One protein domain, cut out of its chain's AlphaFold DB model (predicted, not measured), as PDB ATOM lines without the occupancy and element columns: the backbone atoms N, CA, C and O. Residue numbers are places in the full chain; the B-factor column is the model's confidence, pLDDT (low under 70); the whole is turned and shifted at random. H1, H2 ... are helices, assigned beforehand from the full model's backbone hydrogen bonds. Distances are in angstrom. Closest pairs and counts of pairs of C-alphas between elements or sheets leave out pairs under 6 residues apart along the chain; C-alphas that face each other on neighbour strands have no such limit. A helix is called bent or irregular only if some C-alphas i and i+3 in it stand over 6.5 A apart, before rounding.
ATOM      1  N   THR A 226       6.447  60.004 -30.839       77.94
ATOM      2  CA  THR A 226       6.180  59.276 -32.087       77.94
ATOM      3  C   THR A 226       7.335  59.446 -33.063       77.94
ATOM      4  O   THR A 226       7.768  58.488 -33.706       77.94
ATOM      5  N   SER A 227       7.869  60.662 -33.160       76.69
ATOM      6  CA  SER A 227       9.017  60.951 -34.007       76.69
ATOM      7  C   SER A 227      10.233  60.083 -33.667       76.69
ATOM      8  O   SER A 227      10.924  59.601 -34.567       76.69
ATOM      9  N   ARG A 228      10.474  59.830 -32.383       86.25
ATOM     10  CA  ARG A 228      11.568  58.983 -31.900       86.25
ATOM     11  C   ARG A 228      11.282  57.498 -32.126       86.25
ATOM     12  O   ARG A 228      12.091  56.795 -32.728       86.25
ATOM     13  N   ILE A 229      10.100  57.014 -31.749       86.81
ATOM     14  CA  ILE A 229       9.767  55.585 -31.867       86.81
ATOM     15  C   ILE A 229       9.595  55.174 -33.339       86.81
ATOM     16  O   ILE A 229      10.203  54.210 -33.805       86.81
ATOM     17  N   LEU A 230       8.798  55.906 -34.121       80.25
ATOM     18  CA  LEU A 230       8.453  55.494 -35.484       80.25
ATOM     19  C   LEU A 230       9.577  55.741 -36.495       80.25
ATOM     20  O   LEU A 230       9.641  55.041 -37.511       80.25
ATOM     21  N   TYR A 231      10.443  56.724 -36.258       80.19
ATOM     22  CA  TYR A 231      11.479  57.080 -37.225       80.19
ATOM     23  C   TYR A 231      12.877  56.814 -36.698       80.19
ATOM     24  O   TYR A 231      13.582  56.078 -37.377       80.19
ATOM     25  N   ALA A 232      13.270  57.313 -35.522       87.38
ATOM     26  CA  ALA A 232      14.634  57.090 -35.028       87.38
ATOM     27  C   ALA A 232      14.905  55.596 -34.802       87.38
ATOM     28  O   ALA A 232      15.805  55.027 -35.420       87.38
ATOM     29  N   ALA A 233      14.065  54.921 -34.010       89.75
ATOM     30  CA  ALA A 233      14.254  53.504 -33.697       89.75
ATOM     31  C   ALA A 233      14.190  52.620 -34.958       89.75
ATOM     32  O   ALA A 233      15.071  51.793 -35.212       89.75
ATOM     33  N   ARG A 234      13.178  52.830 -35.811       88.94
ATOM     34  CA  ARG A 234      13.026  52.060 -37.057       88.94
ATOM     35  C   ARG A 234      14.141  52.338 -38.059       88.94
ATOM     36  O   ARG A 234      14.576  51.420 -38.758       88.94
ATOM     37  N   GLU A 235      14.598  53.581 -38.169       87.31
ATOM     38  CA  GLU A 235      15.701  53.931 -39.061       87.31
ATOM     39  C   GLU A 235      17.020  53.349 -38.572       87.31
ATOM     40  O   GLU A 235      17.759  52.792 -39.383       87.31
ATOM     41  N   ALA A 236      17.277  53.373 -37.266       91.44
ATOM     42  CA  ALA A 236      18.468  52.770 -36.693       91.44
ATOM     43  C   ALA A 236      18.524  51.259 -36.965       91.44
ATOM     44  O   ALA A 236      19.538  50.768 -37.465       91.44
ATOM     45  N   VAL A 237      17.415  50.530 -36.775       93.06
ATOM     46  CA  VAL A 237      17.338  49.104 -37.150       93.06
ATOM     47  C   VAL A 237      17.533  48.909 -38.658       93.06
ATOM     48  O   VAL A 237      18.251  48.002 -39.076       93.06
ATOM     49  N   ASN A 238      16.960  49.765 -39.510       89.06
ATOM     50  CA  ASN A 238      17.198  49.652 -40.951       89.06
ATOM     51  C   ASN A 238      18.661  49.844 -41.336       89.06
ATOM     52  O   ASN A 238      19.155  49.095 -42.183       89.06
ATOM     53  N   ARG A 239      19.339  50.829 -40.745       89.25
ATOM     54  CA  ARG A 239      20.769  51.052 -40.967       89.25
ATOM     55  C   ARG A 239      21.569  49.839 -40.508       89.25
ATOM     56  O   ARG A 239      22.334  49.314 -41.311       89.25
ATOM     57  N   LEU A 240      21.292  49.305 -39.312       92.88
ATOM     58  CA  LEU A 240      21.909  48.063 -38.830       92.88
ATOM     59  C   LEU A 240      21.751  46.908 -39.825       92.88
ATOM     60  O   LEU A 240      22.716  46.198 -40.099       92.88
ATOM     61  N   CYS A 241      20.548  46.706 -40.376       91.81
ATOM     62  CA  CYS A 241      20.293  45.619 -41.320       91.81
ATOM     63  C   CYS A 241      20.975  45.825 -42.679       91.81
ATOM     64  O   CYS A 241      21.388  44.842 -43.299       91.81
ATOM     65  N   ARG A 242      21.036  47.066 -43.179       88.44
ATOM     66  CA  ARG A 242      21.581  47.399 -44.508       88.44
ATOM     67  C   ARG A 242      23.100  47.470 -44.533       88.44
ATOM     68  O   ARG A 242      23.691  47.075 -45.526       88.44
ATOM     69  N   GLU A 243      23.697  47.974 -43.464       91.19
ATOM     70  CA  GLU A 243      25.135  48.244 -43.359       91.19
ATOM     71  C   GLU A 243      25.868  47.124 -42.604       91.19
ATOM     72  O   GLU A 243      26.995  47.310 -42.160       91.19
ATOM     73  N   ARG A 244      25.213  45.970 -42.415       91.38
ATOM     74  CA  ARG A 244      25.765  44.853 -41.643       91.38
ATOM     75  C   ARG A 244      27.108  44.376 -42.226       91.38
ATOM     76  O   ARG A 244      27.203  44.216 -43.443       91.38
ATOM     77  N   PRO A 245      28.112  44.074 -41.384       87.56
ATOM     78  CA  PRO A 245      29.488  43.794 -41.813       87.56
ATOM     79  C   PRO A 245      29.695  42.416 -42.466       87.56
ATOM     80  O   PRO A 245      30.824  42.043 -42.763       87.56
ATOM     81  N   GLY A 246      28.636  41.636 -42.695       79.81
ATOM     82  CA  GLY A 246      28.759  40.287 -43.238       79.81
ATOM     83  C   GLY A 246      27.560  39.839 -44.064       79.81
ATOM     84  O   GLY A 246      26.486  40.444 -44.062       79.81
ATOM     85  N   SER A 247      27.732  38.706 -44.741       78.56
ATOM     86  CA  SER A 247      26.705  38.067 -45.568       78.56
ATOM     87  C   SER A 247      25.661  37.290 -44.760       78.56
ATOM     88  O   SER A 247      24.776  36.686 -45.368       78.56
ATOM     89  N   ARG A 248      25.727  37.321 -43.412       83.44
ATOM     90  CA  ARG A 248      24.818  36.572 -42.530       83.44
ATOM     91  C   ARG A 248      23.368  36.762 -43.002       83.44
ATOM     92  O   ARG A 248      22.884  37.903 -43.032       83.44
ATOM     93  N   PRO A 249      22.672  35.676 -43.380       89.50
ATOM     94  CA  PRO A 249      21.288  35.767 -43.804       89.50
ATOM     95  C   PRO A 249      20.413  36.298 -42.670       89.50
ATOM     96  O   PRO A 249      20.574  35.917 -41.510       89.50
ATOM     97  N   LEU A 250      19.432  37.137 -43.004       89.62
ATOM     98  CA  LEU A 250      18.494  37.671 -42.010       89.62
ATOM     99  C   LEU A 250      17.707  36.563 -41.285       89.62
ATOM    100  O   LEU A 250      17.336  36.745 -40.130       89.62
ATOM    101  N   ALA A 251      17.496  35.413 -41.933       88.94
ATOM    102  CA  ALA A 251      16.889  34.238 -41.311       88.94
ATOM    103  C   ALA A 251      17.744  33.688 -40.157       88.94
ATOM    104  O   ALA A 251      17.222  33.401 -39.087       88.94
ATOM    105  N   GLN A 252      19.067  33.629 -40.331       93.00
ATOM    106  CA  GLN A 252      19.974  33.188 -39.271       93.00
ATOM    107  C   GLN A 252      20.009  34.192 -38.113       93.00
ATOM    108  O   GLN A 252      20.025  33.790 -36.952       93.00
ATOM    109  N   ALA A 253      19.985  35.495 -38.412       93.12
ATOM    110  CA  ALA A 253      19.868  36.524 -37.379       93.12
ATOM    111  C   ALA A 253      18.568  36.359 -36.571       93.12
ATOM    112  O   ALA A 253      18.587  36.477 -35.350       93.12
ATOM    113  N   LEU A 254      17.457  36.023 -37.233       92.88
ATOM    114  CA  LEU A 254      16.189  35.766 -36.557       92.88
ATOM    115  C   LEU A 254      16.272  34.565 -35.604       92.88
ATOM    116  O   LEU A 254      15.881  34.701 -34.452       92.88
ATOM    117  N   SER A 255      16.856  33.441 -36.029       93.69
ATOM    118  CA  SER A 255      17.029  32.265 -35.158       93.69
ATOM    119  C   SER A 255      17.908  32.534 -33.933       93.69
ATOM    120  O   SER A 255      17.763  31.872 -32.908       93.69
ATOM    121  N   LEU A 256      18.837  33.492 -34.020       94.69
ATOM    122  CA  LEU A 256      19.609  33.945 -32.861       94.69
ATOM    123  C   LEU A 256      18.743  34.781 -31.915       94.69
ATOM    124  O   LEU A 256      18.778  34.552 -30.711       94.69
ATOM    125  N   LEU A 257      17.936  35.699 -32.451       95.50
ATOM    126  CA  LEU A 257      17.010  36.505 -31.651       95.50
ATOM    127  C   LEU A 257      15.925  35.663 -30.979       95.50
ATOM    128  O   LEU A 257      15.545  35.953 -29.855       95.50
ATOM    129  N   GLU A 258      15.472  34.582 -31.608       94.62
ATOM    130  CA  GLU A 258      14.532  33.626 -31.009       94.62
ATOM    131  C   GLU A 258      15.082  32.925 -29.756       94.62
ATOM    132  O   GLU A 258      14.324  32.271 -29.046       94.62
ATOM    133  N   ARG A 259      16.371  33.072 -29.430       95.12
ATOM    134  CA  ARG A 259      16.941  32.591 -28.161       95.12
ATOM    135  C   ARG A 259      16.745  33.593 -27.023       95.12
ATOM    136  O   ARG A 259      16.674  33.186 -25.866       95.12
ATOM    137  N   GLU A 260      16.582  34.874 -27.344       95.25
ATOM    138  CA  GLU A 260      16.308  35.937 -26.377       95.25
ATOM    139  C   GLU A 260      14.863  35.803 -25.862       95.25
ATOM    140  O   GLU A 260      13.905  35.896 -26.634       95.25
ATOM    141  N   GLU A 261      14.672  35.581 -24.555       95.00
ATOM    142  CA  GLU A 261      13.323  35.422 -23.973       95.00
ATOM    143  C   GLU A 261      12.398  36.622 -24.262       95.00
ATOM    144  O   GLU A 261      11.278  36.383 -24.717       95.00
ATOM    145  N   PRO A 262      12.837  37.894 -24.137       93.50
ATOM    146  CA  PRO A 262      11.969  39.034 -24.447       93.50
ATOM    147  C   PRO A 262      11.521  39.079 -25.916       93.50
ATOM    148  O   PRO A 262      10.430  39.556 -26.224       93.50
ATOM    149  N   PHE A 263      12.342  38.572 -26.841       94.56
ATOM    150  CA  PHE A 263      11.959  38.475 -28.248       94.56
ATOM    151  C   PHE A 263      10.961  37.333 -28.474       94.56
ATOM    152  O   PHE A 263       9.994  37.495 -29.218       94.56
ATOM    153  N   ARG A 264      11.126  36.190 -27.795       93.19
ATOM    154  CA  ARG A 264      10.133  35.102 -27.828       93.19
ATOM    155  C   ARG A 264       8.782  35.538 -27.274       93.19
ATOM    156  O   ARG A 264       7.756  35.187 -27.855       93.19
ATOM    157  N   GLU A 265       8.768  36.313 -26.196       90.69
ATOM    158  CA  GLU A 265       7.544  36.879 -25.626       90.69
ATOM    159  C   GLU A 265       6.798  37.755 -26.647       90.69
ATOM    160  O   GLU A 265       5.601  37.555 -26.873       90.69
ATOM    161  N   LEU A 266       7.515  38.633 -27.360       89.38
ATOM    162  CA  LEU A 266       6.948  39.418 -28.462       89.38
ATOM    163  C   LEU A 266       6.286  38.518 -29.514       89.38
ATOM    164  O   LEU A 266       5.162  38.795 -29.940       89.38
ATOM    165  N   LEU A 267       6.951  37.433 -29.923       89.06
ATOM    166  CA  LEU A 267       6.403  36.502 -30.913       89.06
ATOM    167  C   LEU A 267       5.136  35.788 -30.412       89.06
ATOM    168  O   LEU A 267       4.226  35.550 -31.209       89.06
ATOM    169  N   ARG A 268       5.053  35.477 -29.111       87.56
ATOM    170  CA  ARG A 268       3.881  34.840 -28.481       87.56
ATOM    171  C   ARG A 268       2.711  35.805 -28.276       87.56
ATOM    172  O   ARG A 268       1.568  35.369 -28.334       87.56
ATOM    173  N   SER A 269       2.976  37.102 -28.096       81.25
ATOM    174  CA  SER A 269       1.950  38.127 -27.821       81.25
ATOM    175  C   SER A 269       0.912  38.325 -28.938       81.25
ATOM    176  O   SER A 269      -0.074  39.029 -28.750       81.25
ATOM    177  N   GLY A 270       1.143  37.767 -30.132       72.81
ATOM    178  CA  GLY A 270       0.297  37.984 -31.310       72.81
ATOM    179  C   GLY A 270       0.539  39.324 -32.016       72.81
ATOM    180  O   GLY A 270       0.152  39.476 -33.172       72.81
ATOM    181  N   THR A 271       1.264  40.262 -31.396       70.88
ATOM    182  CA  THR A 271       1.672  41.544 -32.006       70.88
ATOM    183  C   THR A 271       2.534  41.339 -33.256       70.88
ATOM    184  O   THR A 271       2.456  42.099 -34.215       70.88
ATOM    185  N   ALA A 272       3.329  40.265 -33.279       70.62
ATOM    186  CA  ALA A 272       4.190  39.882 -34.397       70.62
ATOM    187  C   ALA A 272       3.486  39.036 -35.484       70.62
ATOM    188  O   ALA A 272       4.161  38.387 -36.288       70.62
ATOM    189  N   ALA A 273       2.151  38.978 -35.508       66.12
ATOM    190  CA  ALA A 273       1.403  38.137 -36.442       66.12
ATOM    191  C   ALA A 273       1.445  38.630 -37.908       66.12
ATOM    192  O   ALA A 273       1.918  39.718 -38.241       66.12
ATOM    193  N   GLY A 274       0.935  37.793 -38.819       72.19
ATOM    194  CA  GLY A 274       0.678  38.162 -40.213       72.19
ATOM    195  C   GLY A 274       1.932  38.482 -41.038       72.19
ATOM    196  O   GLY A 274       2.908  37.729 -41.052       72.19
ATOM    197  N   GLY A 275       1.881  39.586 -41.790       71.50
ATOM    198  CA  GLY A 275       2.934  39.996 -42.724       71.50
ATOM    199  C   GLY A 275       4.266  40.381 -42.069       71.50
ATOM    200  O   GLY A 275       5.308  40.190 -42.698       71.50
ATOM    201  N   LEU A 276       4.268  40.853 -40.815       77.94
ATOM    202  CA  LEU A 276       5.502  41.225 -40.106       77.94
ATOM    203  C   LEU A 276       6.390  40.006 -39.849       77.94
ATOM    204  O   LEU A 276       7.601  40.093 -40.042       77.94
ATOM    205  N   ARG A 277       5.792  38.848 -39.538       80.62
ATOM    206  CA  ARG A 277       6.524  37.594 -39.301       80.62
ATOM    207  C   ARG A 277       7.335  37.116 -40.504       80.62
ATOM    208  O   ARG A 277       8.310  36.393 -40.341       80.62
ATOM    209  N   ARG A 278       6.966  37.545 -41.716       82.06
ATOM    210  CA  ARG A 278       7.667  37.189 -42.960       82.06
ATOM    211  C   ARG A 278       8.955  37.987 -43.177       82.06
ATOM    212  O   ARG A 278       9.671  37.728 -44.139       82.06
ATOM    213  N   SER A 279       9.253  38.972 -42.329       88.06
ATOM    214  CA  SER A 279      10.433  39.820 -42.469       88.06
ATOM    215  C   SER A 279      11.161  39.969 -41.138       88.06
ATOM    216  O   SER A 279      10.746  40.734 -40.273       88.06
ATOM    217  N   ALA A 280      12.307  39.297 -41.008       89.06
ATOM    218  CA  ALA A 280      13.175  39.397 -39.832       89.06
ATOM    219  C   ALA A 280      13.541  40.852 -39.486       89.06
ATOM    220  O   ALA A 280      13.500  41.242 -38.326       89.06
ATOM    221  N   TRP A 281      13.807  41.689 -40.496       90.19
ATOM    222  CA  TRP A 281      14.022  43.125 -40.290       90.19
ATOM    223  C   TRP A 281      12.784  43.788 -39.661       90.19
ATOM    224  O   TRP A 281      12.909  44.517 -38.679       90.19
ATOM    225  N   ARG A 282      11.572  43.523 -40.159       89.88
ATOM    226  CA  ARG A 282      10.361  44.104 -39.555       89.88
ATOM    227  C   ARG A 282      10.111  43.610 -38.134       89.88
ATOM    228  O   ARG A 282       9.635  44.401 -37.329       89.88
ATOM    229  N   LEU A 283      10.467  42.369 -37.816       92.12
ATOM    230  CA  LEU A 283      10.408  41.856 -36.446       92.12
ATOM    231  C   LEU A 283      11.405  42.561 -35.518       92.12
ATOM    232  O   LEU A 283      11.040  42.901 -34.399       92.12
ATOM    233  N   MET A 284      12.623  42.851 -35.986       94.94
ATOM    234  CA  MET A 284      13.598  43.653 -35.231       94.94
ATOM    235  C   MET A 284      13.095  45.085 -34.993       94.94
ATOM    236  O   MET A 284      13.191  45.594 -33.878       94.94
ATOM    237  N   GLU A 285      12.516  45.729 -36.019       93.38
ATOM    238  CA  GLU A 285      11.880  47.045 -35.857       93.38
ATOM    239  C   GLU A 285      10.759  46.973 -34.812       93.38
ATOM    240  O   GLU A 285      10.658  47.858 -33.962       93.38
ATOM    241  N   LEU A 286       9.909  45.941 -34.893       91.69
ATOM    242  CA  LEU A 286       8.752  45.768 -34.017       91.69
ATOM    243  C   LEU A 286       9.183  45.559 -32.571       91.69
ATOM    244  O   LEU A 286       8.610  46.182 -31.687       91.69
ATOM    245  N   TRP A 287      10.203  44.734 -32.341       94.19
ATOM    246  CA  TRP A 287      10.721  44.480 -31.002       94.19
ATOM    247  C   TRP A 287      11.224  45.755 -30.341       94.19
ATOM    248  O   TRP A 287      10.817  46.070 -29.225       94.19
ATOM    249  N   LEU A 288      12.035  46.539 -31.055       94.94
ATOM    250  CA  LEU A 288      12.524  47.803 -30.520       94.94
ATOM    251  C   LEU A 288      11.366  48.776 -30.243       94.94
ATOM    252  O   LEU A 288      11.327  49.385 -29.178       94.94
ATOM    253  N   CYS A 289      10.388  48.882 -31.149       92.38
ATOM    254  CA  CYS A 289       9.223  49.742 -30.929       92.38
ATOM    255  C   CYS A 289       8.382  49.284 -29.730       92.38
ATOM    256  O   CYS A 289       8.024  50.121 -28.911       92.38
ATOM    257  N   GLU A 290       8.124  47.980 -29.583       91.62
ATOM    258  CA  GLU A 290       7.364  47.425 -28.457       91.62
ATOM    259  C   GLU A 290       8.023  47.788 -27.123       91.62
ATOM    260  O   GLU A 290       7.353  48.335 -26.245       91.62
ATOM    261  N   THR A 291       9.346  47.602 -27.007       93.75
ATOM    262  CA  THR A 291      10.077  47.947 -25.778       93.75
ATOM    263  C   THR A 291       9.962  49.426 -25.413       93.75
ATOM    264  O   THR A 291       9.895  49.753 -24.229       93.75
ATOM    265  N   LEU A 292       9.890  50.310 -26.414       93.81
ATOM    266  CA  LEU A 292       9.750  51.757 -26.246       93.81
ATOM    267  C   LEU A 292       8.308  52.198 -25.963       93.81
ATOM    268  O   LEU A 292       8.100  53.283 -25.434       93.81
ATOM    269  N   THR A 293       7.313  51.370 -26.287       91.12
ATOM    270  CA  THR A 293       5.889  51.662 -26.049       91.12
ATOM    271  C   THR A 293       5.362  51.157 -24.705       91.12
ATOM    272  O   THR A 293       4.218  51.422 -24.353       91.12
ATOM    273  N   ARG A 294       6.179  50.465 -23.900       90.75
ATOM    274  CA  ARG A 294       5.786  50.076 -22.532       90.75
ATOM    275  C   ARG A 294       5.604  51.322 -21.653       90.75
ATOM    276  O   ARG A 294       6.404  52.243 -21.793       90.75
ATOM    277  N   PRO A 295       4.674  51.356 -20.676       86.81
ATOM    278  CA  PRO A 295       4.305  52.592 -19.970       86.81
ATOM    279  C   PRO A 295       5.484  53.420 -19.421       86.81
ATOM    280  O   PRO A 295       5.590  54.613 -19.693       86.81
ATOM    281  N   ARG A 296       6.428  52.786 -18.707       88.50
ATOM    282  CA  ARG A 296       7.630  53.474 -18.188       88.50
ATOM    283  C   ARG A 296       8.610  53.887 -19.292       88.50
ATOM    284  O   ARG A 296       9.239  54.934 -19.191       88.50
ATOM    285  N   ALA A 297       8.748  53.066 -20.330       92.38
ATOM    286  CA  ALA A 297       9.645  53.330 -21.451       92.38
ATOM    287  C   ALA A 297       9.127  54.455 -22.354       92.38
ATOM    288  O   ALA A 297       9.917  55.268 -22.820       92.38
ATOM    289  N   TYR A 298       7.812  54.549 -22.537       90.25
ATOM    290  CA  TYR A 298       7.178  55.592 -23.333       90.25
ATOM    291  C   TYR A 298       7.402  56.975 -22.714       90.25
ATOM    292  O   TYR A 298       7.784  57.914 -23.409       90.25
ATOM    293  N   ALA A 299       7.280  57.087 -21.386       88.94
ATOM    294  CA  ALA A 299       7.586  58.323 -20.665       88.94
ATOM    295  C   ALA A 299       9.066  58.743 -20.786       88.94
ATOM    296  O   ALA A 299       9.360  59.934 -20.841       88.94
ATOM    297  N   LEU A 300       9.996  57.782 -20.841       92.56
ATOM    298  CA  LEU A 300      11.415  58.042 -21.130       92.56
ATOM    299  C   LEU A 300      11.601  58.509 -22.582       92.56
ATOM    300  O   LEU A 300      12.245  59.526 -22.830       92.56
ATOM    301  N   ALA A 301      10.959  57.834 -23.537       90.88
ATOM    302  CA  ALA A 301      11.019  58.187 -24.951       90.88
ATOM    303  C   ALA A 301      10.460  59.597 -25.229       90.88
ATOM    304  O   ALA A 301      10.990  60.314 -26.075       90.88
ATOM    305  N   GLU A 302       9.441  60.045 -24.494       86.62
ATOM    306  CA  GLU A 302       8.954  61.434 -24.521       86.62
ATOM    307  C   GLU A 302       9.985  62.472 -24.072       86.62
ATOM    308  O   GLU A 302       9.971  63.594 -24.579       86.62
ATOM    309  N   ARG A 303      10.916  62.106 -23.193       90.00
ATOM    310  CA  ARG A 303      12.022  62.977 -22.772       90.00
ATOM    311  C   ARG A 303      13.273  62.831 -23.637       90.00
ATOM    312  O   ARG A 303      14.272  63.487 -23.379       90.00
ATOM    313  N   GLY A 304      13.212  62.001 -24.679       90.44
ATOM    314  CA  GLY A 304      14.352  61.729 -25.551       90.44
ATOM    315  C   GLY A 304      15.337  60.715 -24.974       90.44
ATOM    316  O   GLY A 304      16.479  60.651 -25.415       90.44
ATOM    317  N   GLU A 305      14.904  59.902 -24.011       94.12
ATOM    318  CA  GLU A 305      15.730  58.893 -23.353       94.12
ATOM    319  C   GLU A 305      15.403  57.482 -23.877       94.12
ATOM    320  O   GLU A 305      14.239  57.123 -24.076       94.12
ATOM    321  N   LEU A 306      16.431  56.646 -24.064       94.94
ATOM    322  CA  LEU A 306      16.258  55.213 -24.319       94.94
ATOM    323  C   LEU A 306      16.259  54.442 -23.000       94.94
ATOM    324  O   LEU A 306      17.191  54.551 -22.206       94.94
ATOM    325  N   CYS A 307      15.248  53.601 -22.791       95.69
ATOM    326  CA  CYS A 307      15.224  52.698 -21.648       95.69
ATOM    327  C   CYS A 307      16.223  51.538 -21.826       95.69
ATOM    328  O   CYS A 307      16.505  51.100 -22.944       95.69
ATOM    329  N   GLU A 308      16.720  50.979 -20.717       96.81
ATOM    330  CA  GLU A 308      17.656  49.843 -20.739       96.81
ATOM    331  C   GLU A 308      17.139  48.645 -21.570       96.81
ATOM    332  O   GLU A 308      17.911  48.109 -22.372       96.81
ATOM    333  N   PRO A 309      15.850  48.236 -21.496       96.44
ATOM    334  CA  PRO A 309      15.318  47.200 -22.381       96.44
ATOM    335  C   PRO A 309      15.457  47.512 -23.878       96.44
ATOM    336  O   PRO A 309      15.801  46.610 -24.639       96.44
ATOM    337  N   ALA A 310      15.243  48.763 -24.299       96.56
ATOM    338  CA  ALA A 310      15.397  49.168 -25.697       96.56
ATOM    339  C   ALA A 310      16.869  49.127 -26.134       96.56
ATOM    340  O   ALA A 310      17.178  48.615 -27.212       96.56
ATOM    341  N   CYS A 311      17.792  49.573 -25.273       97.88
ATOM    342  CA  CYS A 311      19.233  49.448 -25.509       97.88
ATOM    343  C   CYS A 311      19.648  47.978 -25.680       97.88
ATOM    344  O   CYS A 311      20.345  47.637 -26.637       97.88
ATOM    345  N   ARG A 312      19.172  47.084 -24.800       97.69
ATOM    346  CA  ARG A 312      19.430  45.638 -24.906       97.69
ATOM    347  C   ARG A 312      18.851  45.041 -26.186       97.69
ATOM    348  O   ARG A 312      19.558  44.303 -26.867       97.69
ATOM    349  N   ALA A 313      17.613  45.386 -26.544       97.38
ATOM    350  CA  ALA A 313      16.978  44.917 -27.775       97.38
ATOM    351  C   ALA A 313      17.763  45.355 -29.024       97.38
ATOM    352  O   ALA A 313      18.008  44.547 -29.924       97.38
ATOM    353  N   PHE A 314      18.223  46.608 -29.064       97.81
ATOM    354  CA  PHE A 314      19.042  47.125 -30.160       97.81
ATOM    355  C   PHE A 314      20.382  46.384 -30.283       97.81
ATOM    356  O   PHE A 314      20.740  45.931 -31.374       97.81
ATOM    357  N   LEU A 315      21.106  46.208 -29.173       98.31
ATOM    358  CA  LEU A 315      22.388  45.494 -29.160       98.31
ATOM    359  C   LEU A 315      22.226  44.011 -29.518       98.31
ATOM    360  O   LEU A 315      23.040  43.476 -30.272       98.31
ATOM    361  N   ALA A 316      21.156  43.359 -29.059       97.69
ATOM    362  CA  ALA A 316      20.827  41.992 -29.453       97.69
ATOM    363  C   ALA A 316      20.581  41.888 -30.967       97.69
ATOM    364  O   ALA A 316      21.130  40.997 -31.617       97.69
ATOM    365  N   CYS A 317      19.846  42.840 -31.560       97.19
ATOM    366  CA  CYS A 317      19.673  42.915 -33.014       97.19
ATOM    367  C   CYS A 317      21.015  43.081 -33.742       97.19
ATOM    368  O   CYS A 317      21.286  42.360 -34.703       97.19
ATOM    369  N   ALA A 318      21.875  43.992 -33.281       97.19
ATOM    370  CA  ALA A 318      23.192  44.219 -33.874       97.19
ATOM    371  C   ALA A 318      24.074  42.956 -33.805       97.19
ATOM    372  O   ALA A 318      24.613  42.516 -34.824       97.19
ATOM    373  N   ARG A 319      24.144  42.297 -32.643       96.31
ATOM    374  CA  ARG A 319      24.889  41.042 -32.452       96.31
ATOM    375  C   ARG A 319      24.352  39.913 -33.331       96.31
ATOM    376  O   ARG A 319      25.121  39.202 -33.984       96.31
ATOM    377  N   ALA A 320      23.028  39.772 -33.409       95.81
ATOM    378  CA  ALA A 320      22.378  38.793 -34.275       95.81
ATOM    379  C   ALA A 320      22.694  39.035 -35.759       95.81
ATOM    380  O   ALA A 320      22.862  38.078 -36.516       95.81
ATOM    381  N   LEU A 321      22.867  40.294 -36.166       95.88
ATOM    382  CA  LEU A 321      23.298  40.696 -37.509       95.88
ATOM    383  C   LEU A 321      24.816  40.573 -37.741       95.88
ATOM    384  O   LEU A 321      25.265  40.770 -38.869       95.88
ATOM    385  N   GLY A 322      25.593  40.207 -36.717       95.62
ATOM    386  CA  GLY A 322      27.037  39.981 -36.812       95.62
ATOM    387  C   GLY A 322      27.891  41.230 -36.605       95.62
ATOM    388  O   GLY A 322      29.057  41.224 -36.986       95.62
ATOM    389  N   TRP A 323      27.340  42.298 -36.025       96.56
ATOM    390  CA  TRP A 323      28.136  43.466 -35.650       96.56
ATOM    391  C   TRP A 323      29.087  43.130 -34.488       96.56
ATOM    392  O   TRP A 323      28.635  42.526 -33.510       96.56
ATOM    393  N   PRO A 324      30.370  43.543 -34.553       96.62
ATOM    394  CA  PRO A 324      31.256  43.543 -33.390       96.62
ATOM    395  C   PRO A 324      30.669  44.377 -32.248       96.62
ATOM    396  O   PRO A 324      30.003  45.382 -32.499       96.62
ATOM    397  N   GLU A 325      30.931  43.985 -30.999       96.56
ATOM    398  CA  GLU A 325      30.345  44.621 -29.806       96.56
ATOM    399  C   GLU A 325      30.644  46.131 -29.743       96.56
ATOM    400  O   GLU A 325      29.741  46.928 -29.498       96.56
ATOM    401  N   GLU A 326      31.878  46.540 -30.047       97.38
ATOM    402  CA  GLU A 326      32.275  47.954 -30.088       97.38
ATOM    403  C   GLU A 326      31.497  48.739 -31.157       97.38
ATOM    404  O   GLU A 326      30.905  49.782 -30.871       97.38
ATOM    405  N   ALA A 327      31.398  48.197 -32.374       96.81
ATOM    406  CA  ALA A 327      30.650  48.824 -33.461       96.81
ATOM    407  C   ALA A 327      29.142  48.886 -33.162       96.81
ATOM    408  O   ALA A 327      28.485  49.879 -33.474       96.81
ATOM    409  N   ALA A 328      28.581  47.856 -32.521       97.38
ATOM    410  CA  ALA A 328      27.192  47.849 -32.072       97.38
ATOM    411  C   ALA A 328      26.923  48.955 -31.035       97.38
ATOM    412  O   ALA A 328      25.910  49.650 -31.134       97.38
ATOM    413  N   ARG A 329      27.845  49.166 -30.086       97.81
ATOM    414  CA  ARG A 329      27.764  50.247 -29.089       97.81
ATOM    415  C   ARG A 329      27.894  51.627 -29.714       97.81
ATOM    416  O   ARG A 329      27.095  52.500 -29.388       97.81
ATOM    417  N   ALA A 330      28.802  51.809 -30.670       97.12
ATOM    418  CA  ALA A 330      28.899  53.056 -31.424       97.12
ATOM    419  C   ALA A 330      27.577  53.380 -32.148       97.12
ATOM    420  O   ALA A 330      27.094  54.508 -32.112       97.12
ATOM    421  N   ARG A 331      26.922  52.375 -32.746       95.56
ATOM    422  CA  ARG A 331      25.602  52.549 -33.379       95.56
ATOM    423  C   ARG A 331      24.479  52.826 -32.380       95.56
ATOM    424  O   ARG A 331      23.554  53.558 -32.726       95.56
ATOM    425  N   LEU A 332      24.551  52.271 -31.171       97.44
ATOM    426  CA  LEU A 332      23.619  52.604 -30.095       97.44
ATOM    427  C   LEU A 332      23.791  54.063 -29.654       97.44
ATOM    428  O   LEU A 332      22.783  54.744 -29.505       97.44
ATOM    429  N   SER A 333      25.030  54.559 -29.535       96.50
ATOM    430  CA  SER A 333      25.307  55.974 -29.233       96.50
ATOM    431  C   SER A 333      24.655  56.900 -30.257       96.50
ATOM    432  O   SER A 333      23.945  57.828 -29.889       96.50
ATOM    433  N   VAL A 334      24.781  56.581 -31.552       93.25
ATOM    434  CA  VAL A 334      24.111  57.344 -32.619       93.25
ATOM    435  C   VAL A 334      22.587  57.331 -32.455       93.25
ATOM    436  O   VAL A 334      21.943  58.356 -32.660       93.25
ATOM    437  N   LEU A 335      21.986  56.195 -32.076       94.12
ATOM    438  CA  LEU A 335      20.548  56.134 -31.790       94.12
ATOM    439  C   LEU A 335      20.175  56.965 -30.549       94.12
ATOM    440  O   LEU A 335      19.113  57.578 -30.548       94.12
ATOM    441  N   GLN A 336      21.013  56.998 -29.512       95.06
ATOM    442  CA  GLN A 336      20.788  57.809 -28.310       95.06
ATOM    443  C   GLN A 336      20.850  59.307 -28.625       95.06
ATOM    444  O   GLN A 336      19.921  60.032 -28.284       95.06
ATOM    445  N   GLU A 337      21.885  59.756 -29.337       91.31
ATOM    446  CA  GLU A 337      22.024  61.142 -29.807       91.31
ATOM    447  C   GLU A 337      20.823  61.579 -30.652       91.31
ATOM    448  O   GLU A 337      20.311  62.689 -30.522       91.31
ATOM    449  N   GLU A 338      20.351  60.681 -31.510       87.00
ATOM    450  CA  GLU A 338      19.179  60.891 -32.345       87.00
ATOM    451  C   GLU A 338      17.877  60.964 -31.531       87.00
ATOM    452  O   GLU A 338      16.983  61.743 -31.856       87.00
ATOM    453  N   PHE A 339      17.759  60.168 -30.465       89.00
ATOM    454  CA  PHE A 339      16.586  60.154 -29.593       89.00
ATOM    455  C   PHE A 339      16.419  61.457 -28.807       89.00
ATOM    456  O   PHE A 339      15.287  61.870 -28.564       89.00
ATOM    457  N   VAL A 340      17.520  62.128 -28.463       89.19
ATOM    458  CA  VAL A 340      17.501  63.418 -27.755       89.19
ATOM    459  C   VAL A 340      16.931  64.537 -28.630       89.19
ATOM    460  O   VAL A 340      16.357  65.495 -28.110       89.19
ATOM    461  N   ARG A 341      17.023  64.416 -29.961       80.75
ATOM    462  CA  ARG A 341      16.512  65.439 -30.878       80.75
ATOM    463  C   ARG A 341      15.005  65.615 -30.729       80.75
ATOM    464  O   ARG A 341      14.243  64.659 -30.562       80.75
TER     465      ARG A 341
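This is residues 226 to 341 of the 400 residues of an uncharacterized protein of Elusimicrobia bacterium (UniProt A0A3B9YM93). Four helices, H1, H4, H6 and H7, stand roughly side by side as an up-and-down bundle, each running against the one before it in the chain. Two short helices sit at opposite ends of it, H2 at one and H5 at the other, and a third short helix, H3, lies over the H4 and H6 side, turned across H4. The printed part has 116 residues with seven named helices, H1 to H7 in order along the chain, and no named strand; the class is all helix. It is compact, with a radius of gyration of the C-alphas of 13.1 A, and rounded, spanning 35 by 32 by 21 A.

The longest helix, H1, residues 226 to 242, runs 23.1 A from C-alpha 226 at (6.180, 59.276, -32.087) to C-alpha 242 at (21.581, 47.399, -44.508). It is neither bent nor irregular, but only just: C-alphas 230 and 233 are 6.4 A apart. H4 holds residues 280 to 293, 19.8 A; H6 residues 308 to 320, 18.1 A; H7 residues 325 to 340, 22.9 A, ending with C-alpha 340 at (17.501, 63.418, -27.755). The short helices are H2, residues 250 to 257, H3, residues 261 to 268, and H5, residues 295 to 302.

H1 and H4 touch, with C-alphas of Arg 234 and Glu 285 closest at 5.3 A, at a shallow tilt of 30 degrees, opposite ways. H1 and H7 touch, closest at Arg 228 and Phe 339, C-alphas 5.6 A apart, at a shallow tilt of 24 degrees, opposite ways. H1, with residues 237 to 240 alone, and H6 only just touch, with 3 pairs of C-alphas within 8 A, closest at Leu 240 and Ala 318, 6.4 A. H4 and H6 touch at a shallow tilt of 10 degrees, opposite ways, the closest C-alphas being those of Thr 291 and Ala 310, 5.5 A. H6 and H7 form a helical hairpin at a steep tilt of 43 degrees, closest at the C-alphas of Ala 318 and Ala 328, 5.7 A. H4 and H7 are apart. H2 touches H6, residues 316 to 320 alone, with C-alphas of Ala 253 and Ala 320 closest at 4.6 A. H2 also touches H4, residues 280 to 281 alone, closest at the C-alphas of Leu 254 and Ala 280, 5.7 A. H5 and H4 only just touch, with 3 pairs of C-alphas within 8 A, and only at the corner, closest at the C-alphas of Leu 292 and Tyr 298, 5.5 A. H3 is close to H4 but not clearly touching, about perpendicular at 76 degrees, the closest C-alphas being those of Phe 263 and Trp 287, 6.7 A. Every O i to N i+4 pair is within hydrogen-bond range in H2, H3, H4, H5, H6 and H7; in H1 11 of 13 are.

The C-alphas farthest apart are those of Ser 247 and Ala 299, 37.4 A. The printed part has no cut. The link from H3 to H4, 11 residues, is long. The mean pLDDT of the printed part is 90.3, and residue 273 is under 70.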